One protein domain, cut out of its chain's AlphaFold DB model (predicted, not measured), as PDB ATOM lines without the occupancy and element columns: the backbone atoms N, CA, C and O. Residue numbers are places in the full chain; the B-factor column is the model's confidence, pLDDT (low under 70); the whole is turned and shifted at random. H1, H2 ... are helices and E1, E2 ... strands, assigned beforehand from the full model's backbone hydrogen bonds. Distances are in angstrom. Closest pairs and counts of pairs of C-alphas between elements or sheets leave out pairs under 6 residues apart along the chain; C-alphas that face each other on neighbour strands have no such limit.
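What this domain is: This is residues 83 to 136 of the 210 residues of an uncharacterized protein of Mycobacterium sp. Soil538 (UniProt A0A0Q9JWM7). A small three-stranded sheet, in which the long strands E1 and E3 run side by side and bend sharply beside each other, has the short strand E2 along the first part of E1 and a single helix, H1, beyond the end of the sheet where E1 begins. H1 makes one end of the longest axis, and the loop of residues 91 to 102, which joins E1 to E2, reaches to the other. The printed part has 54 residues, with one named helix and three named strands in the order E1, E2, H1, E3 along the chain. The sheet runs E2, E1, E3 and is mixed, and the class is mixed, helices and strands. The whole is loose, with a radius of gyration of the C-alphas of 12.7 A, and elongated, spanning 35 by 21 by 15 A.

Where its parts are: E1 is residues 83 to 90, 17.3 A from first to last C-alpha, and begins at C-alpha 83 at (196.806, 170.883, 158.294). E2 is residues 103 to 106. The helix H1 is residues 108 to 116, 12.5 A long, with C-alpha 108 at (201.017, 170.830, 150.178). E3 is residues 127 to 135, the longest strand by residues, 18.2 A long, and ends at C-alpha 135 at (186.148, 180.182, 155.781).

How they stand to each other: E1 is the inner strand of the sheet, and E2 and E3 are its edge strands. E1 and E2 form a hairpin, antiparallel at 139 degrees between their directions. The C-alphas of Leu 84 and Ser 104 face each other at 4.8 A, and N 85 and O 103 are within hydrogen-bond range at 2.8 A. E1 and E3 are parallel neighbours, with 28 degrees between their directions. The C-alphas of Gly 87 and Tyr 132 face each other at 4.6 A. Across this pair, N 84 and O 128 are 2.8 A apart and N 132 and O 86 are 2.9 A apart, both within hydrogen-bond range. E1 bends by 74 degrees at residue 87, and E3 bends by 91 degrees at residue 132. H1 is not on the sheet, with 3 pairs of C-alphas within 10 A, and it is apart from E1. In H1 every O i to N i+4 pair is within hydrogen-bond range.

The domain as a whole: The two C-alphas farthest apart in the domain, those of Gly 95 and Leu 117, are 35.6 A from each other. The printed part has no cut. The link from E1 to E2 is long, with 12 residues, that from E2 to H1 is tight, with 1 residue, and that from H1 to E3 is short, with 10 residues. The mean pLDDT of the printed part is 93.1, and no printed residue is under 70.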
ATOM      1  N   ARG A  83     197.876 170.027 157.777       96.25
ATOM      2  CA  ARG A  83     196.806 170.883 158.294       96.25
ATOM      3  C   ARG A  83     195.864 171.241 157.166       96.25
ATOM      4  O   ARG A  83     196.189 172.032 156.279       96.25
ATOM      5  N   LEU A  84     194.688 170.651 157.218       96.31
ATOM      6  CA  LEU A  84     193.573 170.995 156.362       96.31
ATOM      7  C   LEU A  84     192.748 172.100 157.026       96.31
ATOM      8  O   LEU A  84     192.821 172.314 158.237       96.31
ATOM      9  N   ALA A  85     191.962 172.810 156.233       95.56
ATOM     10  CA  ALA A  85     191.094 173.881 156.693       95.56
ATOM     11  C   ALA A  85     189.669 173.670 156.181       95.56
ATOM     12  O   ALA A  85     189.458 173.166 155.079       95.56
ATOM     13  N   SER A  86     188.694 174.053 156.997       95.88
ATOM     14  CA  SER A  86     187.271 173.980 156.680       95.88
ATOM     15  C   SER A  86     186.503 175.067 157.436       95.88
ATOM     16  O   SER A  86     187.020 175.669 158.382       95.88
ATOM     17  N   GLY A  87     185.266 175.335 157.022       93.69
ATOM     18  CA  GLY A  87     184.386 176.311 157.652       93.69
ATOM     19  C   GLY A  87     183.006 175.745 157.958       93.69
ATOM     20  O   GLY A  87     182.490 174.931 157.200       93.69
ATOM     21  N   ARG A  88     182.369 176.229 159.035       90.19
ATOM     22  CA  ARG A  88     180.918 176.018 159.239       90.19
ATOM     23  C   ARG A  88     180.104 176.706 158.146       90.19
ATOM     24  O   ARG A  88     179.073 176.198 157.721       90.19
ATOM     25  N   THR A  89     180.582 177.867 157.715       91.44
ATOM     26  CA  THR A  89     180.099 178.583 156.541       91.44
ATOM     27  C   THR A  89     181.261 178.748 155.573       91.44
ATOM     28  O   THR A  89     182.285 179.337 155.931       91.44
ATOM     29  N   LEU A  90     181.096 178.214 154.364       91.31
ATOM     30  CA  LEU A  90     182.033 178.400 153.264       91.31
ATOM     31  C   LEU A  90     181.620 179.628 152.460       91.31
ATOM     32  O   LEU A  90     180.479 179.740 152.011       91.31
ATOM     33  N   GLU A  91     182.547 180.564 152.311       91.25
ATOM     34  CA  GLU A  91     182.347 181.742 151.479       91.25
ATOM     35  C   GLU A  91     182.777 181.449 150.042       91.25
ATOM     36  O   GLU A  91     183.748 180.726 149.801       91.25
ATOM     37  N   ARG A  92     182.070 182.046 149.077       90.00
ATOM     38  CA  ARG A  92     182.457 181.969 147.667       90.00
ATOM     39  C   ARG A  92     183.842 182.577 147.481       90.00
ATOM     40  O   ARG A  92     184.088 183.708 147.898       90.00
ATOM     41  N   VAL A  93     184.723 181.854 146.802       89.75
ATOM     42  CA  VAL A  93     186.061 182.340 146.463       89.75
ATOM     43  C   VAL A  93     186.038 182.901 145.050       89.75
ATOM     44  O   VAL A  93     185.645 182.214 144.113       89.75
ATOM     45  N   ASN A  94     186.409 184.171 144.883       87.94
ATOM     46  CA  ASN A  94     186.374 184.843 143.579       87.94
ATOM     47  C   ASN A  94     184.992 184.776 142.881       87.94
ATOM     48  O   ASN A  94     184.903 184.769 141.661       87.94
ATOM     49  N   GLY A  95     183.903 184.694 143.655       87.31
ATOM     50  CA  GLY A  95     182.541 184.520 143.131       87.31
ATOM     51  C   GLY A  95     182.172 183.084 142.731       87.31
ATOM     52  O   GLY A  95     180.997 182.833 142.468       87.31
ATOM     53  N   LYS A  96     183.124 182.144 142.756       91.81
ATOM     54  CA  LYS A  96     182.913 180.721 142.458       91.81
ATOM     55  C   LYS A  96     182.226 180.010 143.621       91.81
ATOM     56  O   LYS A  96     182.562 180.244 144.787       91.81
ATOM     57  N   ALA A  97     181.262 179.154 143.302       87.94
ATOM     58  CA  ALA A  97     180.657 178.235 144.255       87.94
ATOM     59  C   ALA A  97     181.491 176.952 144.266       87.94
ATOM     60  O   ALA A  97     181.671 176.349 143.217       87.94
ATOM     61  N   VAL A  98     182.020 176.580 145.430       86.12
ATOM     62  CA  VAL A  98     182.814 175.358 145.611       86.12
ATOM     63  C   VAL A  98     182.150 174.536 146.705       86.12
ATOM     64  O   VAL A  98     181.950 175.060 147.804       86.12
ATOM     65  N   ASN A  99     181.773 173.292 146.403       84.69
ATOM     66  CA  ASN A  99     181.040 172.433 147.334       84.69
ATOM     67  C   ASN A  99     181.963 171.581 148.218       84.69
ATOM     68  O   ASN A  99     181.493 170.972 149.184       84.69
ATOM     69  N   GLU A 100     183.271 171.554 147.949       83.81
ATOM     70  CA  GLU A 100     184.245 170.909 148.826       83.81
ATOM     71  C   GLU A 100     184.218 171.474 150.241       83.81
ATOM     72  O   GLU A 100     184.208 172.679 150.475       83.81
ATOM     73  N   ILE A 101     184.287 170.567 151.211       87.88
ATOM     74  CA  ILE A 101     184.227 170.918 152.629       87.88
ATOM     75  C   ILE A 101     185.599 171.013 153.288       87.88
ATOM     76  O   ILE A 101     185.696 171.545 154.389       87.88
ATOM     77  N   VAL A 102     186.661 170.506 152.660       92.06
ATOM     78  CA  VAL A 102     188.006 170.465 153.246       92.06
ATOM     79  C   VAL A 102     189.042 170.891 152.214       92.06
ATOM     80  O   VAL A 102     189.125 170.331 151.126       92.06
ATOM     81  N   PHE A 103     189.872 171.857 152.593       92.88
ATOM     82  CA  PHE A 103     190.864 172.492 151.734       92.88
ATOM     83  C   PHE A 103     192.267 172.314 152.304       92.88
ATOM     84  O   PHE A 103     192.463 172.237 153.518       92.88
ATOM     85  N   SER A 104     193.272 172.286 151.433       89.62
ATOM     86  CA  SER A 104     194.667 172.251 151.875       89.62
ATOM     87  C   SER A 104     195.065 173.592 152.499       89.62
ATOM     88  O   SER A 104     194.986 174.626 151.836       89.62
ATOM     89  N   GLY A 105     195.518 173.572 153.755       86.44
ATOM     90  CA  GLY A 105     196.060 174.737 154.459       86.44
ATOM     91  C   GLY A 105     197.590 174.721 154.479       86.44
ATOM     92  O   GLY A 105     198.236 175.443 153.722       86.44
ATOM     93  N   ASP A 106     198.168 173.864 155.327       90.75
ATOM     94  CA  ASP A 106     199.605 173.569 155.380       90.75
ATOM     95  C   ASP A 106     199.880 172.096 155.054       90.75
ATOM     96  O   ASP A 106     199.136 171.196 155.442       90.75
ATOM     97  N   GLY A 107     200.995 171.840 154.370       92.69
ATOM     98  CA  GLY A 107     201.412 170.486 154.009       92.69
ATOM     99  C   GLY A 107     201.279 170.132 152.530       92.69
ATOM    100  O   GLY A 107     201.456 168.968 152.189       92.69
ATOM    101  N   CYS A 108     201.069 171.098 151.626       92.75
ATOM    102  CA  CYS A 108     201.017 170.830 150.178       92.75
ATOM    103  C   CYS A 108     202.259 170.071 149.663       92.75
ATOM    104  O   CYS A 108     202.139 169.193 148.811       92.75
ATOM    105  N   HIS A 109     203.456 170.364 150.195       95.38
ATOM    106  CA  HIS A 109     204.666 169.604 149.856       95.38
ATOM    107  C   HIS A 109     204.657 168.184 150.434       95.38
ATOM    108  O   HIS A 109     205.098 167.270 149.743       95.38
ATOM    109  N   ARG A 110     204.119 167.976 151.647       96.50
ATOM    110  CA  ARG A 110     203.954 166.634 152.236       96.50
ATOM    111  C   ARG A 110     203.002 165.802 151.381       96.50
ATOM    112  O   ARG A 110     203.349 164.691 151.005       96.50
ATOM    113  N   ILE A 111     201.860 166.371 150.987       95.62
ATOM    114  CA  ILE A 111     200.898 165.731 150.076       95.62
ATOM    115  C   ILE A 111     201.576 165.359 148.752       95.62
ATOM    116  O   ILE A 111     201.459 164.220 148.308       95.62
ATOM    117  N   ALA A 112     202.340 166.278 148.151       95.44
ATOM    118  CA  ALA A 112     203.064 165.999 146.912       95.44
ATOM    119  C   ALA A 112     204.096 164.864 147.071       95.44
ATOM    120  O   ALA A 112     204.211 164.026 146.179       95.44
ATOM    121  N   CYS A 113     204.816 164.803 148.198       96.69
ATOM    122  CA  CYS A 113     205.729 163.698 148.497       96.69
ATOM    123  C   CYS A 113     204.972 162.369 148.632       96.69
ATOM    124  O   CYS A 113     205.351 161.393 147.994       96.69
ATOM    125  N   LEU A 114     203.872 162.333 149.397       96.25
ATOM    126  CA  LEU A 114     203.047 161.130 149.573       96.25
ATOM    127  C   LEU A 114     202.516 160.601 148.237       96.25
ATOM    128  O   LEU A 114     202.605 159.405 147.970       96.25
ATOM    129  N   GLN A 115     202.028 161.487 147.367       94.75
ATOM    130  CA  GLN A 115     201.581 161.113 146.024       94.75
ATOM    131  C   GLN A 115     202.709 160.480 145.196       94.75
ATOM    132  O   GLN A 115     202.488 159.472 144.529       94.75
ATOM    133  N   LEU A 116     203.929 161.027 145.258       96.06
ATOM    134  CA  LEU A 116     205.091 160.457 144.561       96.06
ATOM    135  C   LEU A 116     205.555 159.124 145.159       96.06
ATOM    136  O   LEU A 116     206.103 158.305 144.427       96.06
ATOM    137  N   LEU A 117     205.293 158.895 146.448       95.81
ATOM    138  CA  LEU A 117     205.478 157.611 147.132       95.81
ATOM    139  C   LEU A 117     204.314 156.629 146.880       95.81
ATOM    140  O   LEU A 117     204.257 155.565 147.491       95.81
ATOM    141  N   GLY A 118     203.375 156.966 145.990       96.00
ATOM    142  CA  GLY A 118     202.282 156.088 145.565       96.00
ATOM    143  C   GLY A 118     201.060 156.087 146.484       96.00
ATOM    144  O   GLY A 118     200.156 155.270 146.303       96.00
ATOM    145  N   TRP A 119     200.993 156.990 147.465       96.31
ATOM    146  CA  TRP A 119     199.842 157.070 148.356       96.31
ATOM    147  C   TRP A 119     198.642 157.691 147.646       96.31
ATOM    148  O   TRP A 119     198.736 158.757 147.038       96.31
ATOM    149  N   LYS A 120     197.492 157.027 147.784       92.75
ATOM    150  CA  LYS A 120     196.207 157.478 147.228       92.75
ATOM    151  C   LYS A 120     195.285 158.111 148.268       92.75
ATOM    152  O   LYS A 120     194.421 158.902 147.911       92.75
ATOM    153  N   HIS A 121     195.471 157.778 149.546       93.62
ATOM    154  CA  HIS A 121     194.588 158.202 150.630       93.62
ATOM    155  C   HIS A 121     195.379 158.595 151.878       93.62
ATOM    156  O   HIS A 121     196.378 157.961 152.226       93.62
ATOM    157  N   LEU A 122     194.893 159.620 152.579       93.19
ATOM    158  CA  LEU A 122     195.332 159.950 153.931       93.19
ATOM    159  C   LEU A 122     194.475 159.179 154.944       93.19
ATOM    160  O   LEU A 122     193.271 159.026 154.759       93.19
ATOM    161  N   LYS A 123     195.092 158.706 156.028       94.31
ATOM    162  CA  LYS A 123     194.391 158.181 157.205       94.31
ATOM    163  C   LYS A 123     194.133 159.339 158.178       94.31
ATOM    164  O   LYS A 123     194.896 160.304 158.139       94.31
ATOM    165  N   PRO A 124     193.152 159.233 159.093       94.94
ATOM    166  CA  PRO A 124     192.868 160.282 160.077       94.94
ATOM    167  C   PRO A 124     194.083 160.720 160.906       94.94
ATOM    168  O   PRO A 124     194.222 161.891 161.215       94.94
ATOM    169  N   VAL A 125     195.014 159.807 161.197       96.56
ATOM    170  CA  VAL A 125     196.257 160.120 161.930       96.56
ATOM    171  C   VAL A 125     197.264 160.960 161.131       96.56
ATOM    172  O   VAL A 125     198.274 161.381 161.680       96.56
ATOM    173  N   HIS A 126     197.039 161.183 159.833       97.00
ATOM    174  CA  HIS A 126     197.955 161.952 158.989       97.00
ATOM    175  C   HIS A 126     197.596 163.434 158.903       97.00
ATOM    176  O   HIS A 126     198.412 164.216 158.414       97.00
ATOM    177  N   TYR A 127     196.398 163.837 159.322       97.44
ATOM    178  CA  TYR A 127     195.953 165.211 159.152       97.44
ATOM    179  C   TYR A 127     195.150 165.722 160.339       97.44
ATOM    180  O   TYR A 127     194.493 164.977 161.055       97.44
ATOM    181  N   GLU A 128     195.166 167.037 160.480       97.06
ATOM    182  CA  GLU A 128     194.297 167.787 161.373       97.06
ATOM    183  C   GLU A 128     193.427 168.712 160.528       97.06
ATOM    184  O   GLU A 128     193.875 169.234 159.504       97.06
ATOM    185  N   VAL A 129     192.180 168.929 160.949       96.12
ATOM    186  CA  VAL A 129     191.269 169.858 160.274       96.12
ATOM    187  C   VAL A 129     191.024 171.055 161.182       96.12
ATOM    188  O   VAL A 129     190.371 170.939 162.218       96.12
ATOM    189  N   ALA A 130     191.531 172.218 160.781       95.75
ATOM    190  CA  ALA A 130     191.192 173.482 161.415       95.75
ATOM    191  C   ALA A 130     189.784 173.915 160.976       95.75
ATOM    192  O   ALA A 130     189.532 174.109 159.784       95.75
ATOM    193  N   LEU A 131     188.871 174.059 161.940       95.44
ATOM    194  CA  LEU A 131     187.488 174.480 161.706       95.44
ATOM    195  C   LEU A 131     187.307 175.958 162.052       95.44
ATOM    196  O   LEU A 131     187.429 176.353 163.213       95.44
ATOM    197  N   TYR A 132     186.954 176.764 161.055       95.00
ATOM    198  CA  TYR A 132     186.678 178.188 161.222       95.00
ATOM    199  C   TYR A 132     185.162 178.466 161.220       95.00
ATOM    200  O   TYR A 132     184.401 177.764 160.549       95.00
ATOM    201  N   PRO A 133     184.668 179.492 161.939       95.69
ATOM    202  CA  PRO A 133     183.259 179.883 161.848       95.69
ATOM    203  C   PRO A 133     182.851 180.283 160.424       95.69
ATOM    204  O   PRO A 133     181.809 179.852 159.938       95.69
ATOM    205  N   ARG A 134     183.700 181.063 159.751       94.50
ATOM    206  CA  ARG A 134     183.599 181.415 158.330       94.50
ATOM    207  C   ARG A 134     184.943 181.139 157.682       94.50
ATOM    208  O   ARG A 134     185.972 181.455 158.281       94.50
ATOM    209  N   PHE A 135     184.934 180.537 156.501       94.00
ATOM    210  CA  PHE A 135     186.148 180.182 155.781       94.00
ATOM    211  C   PHE A 135     186.012 180.526 154.302       94.00
ATOM    212  O   PHE A 135     185.085 180.065 153.638       94.00
ATOM    213  N   THR A 136     186.968 181.294 153.789       92.38
ATOM    214  CA  THR A 136     187.142 181.538 152.358       92.38
ATOM    215  C   THR A 136     188.337 180.705 151.886       92.38
ATOM    216  O   THR A 136     189.462 180.957 152.339       92.38
TER     217      THR A 136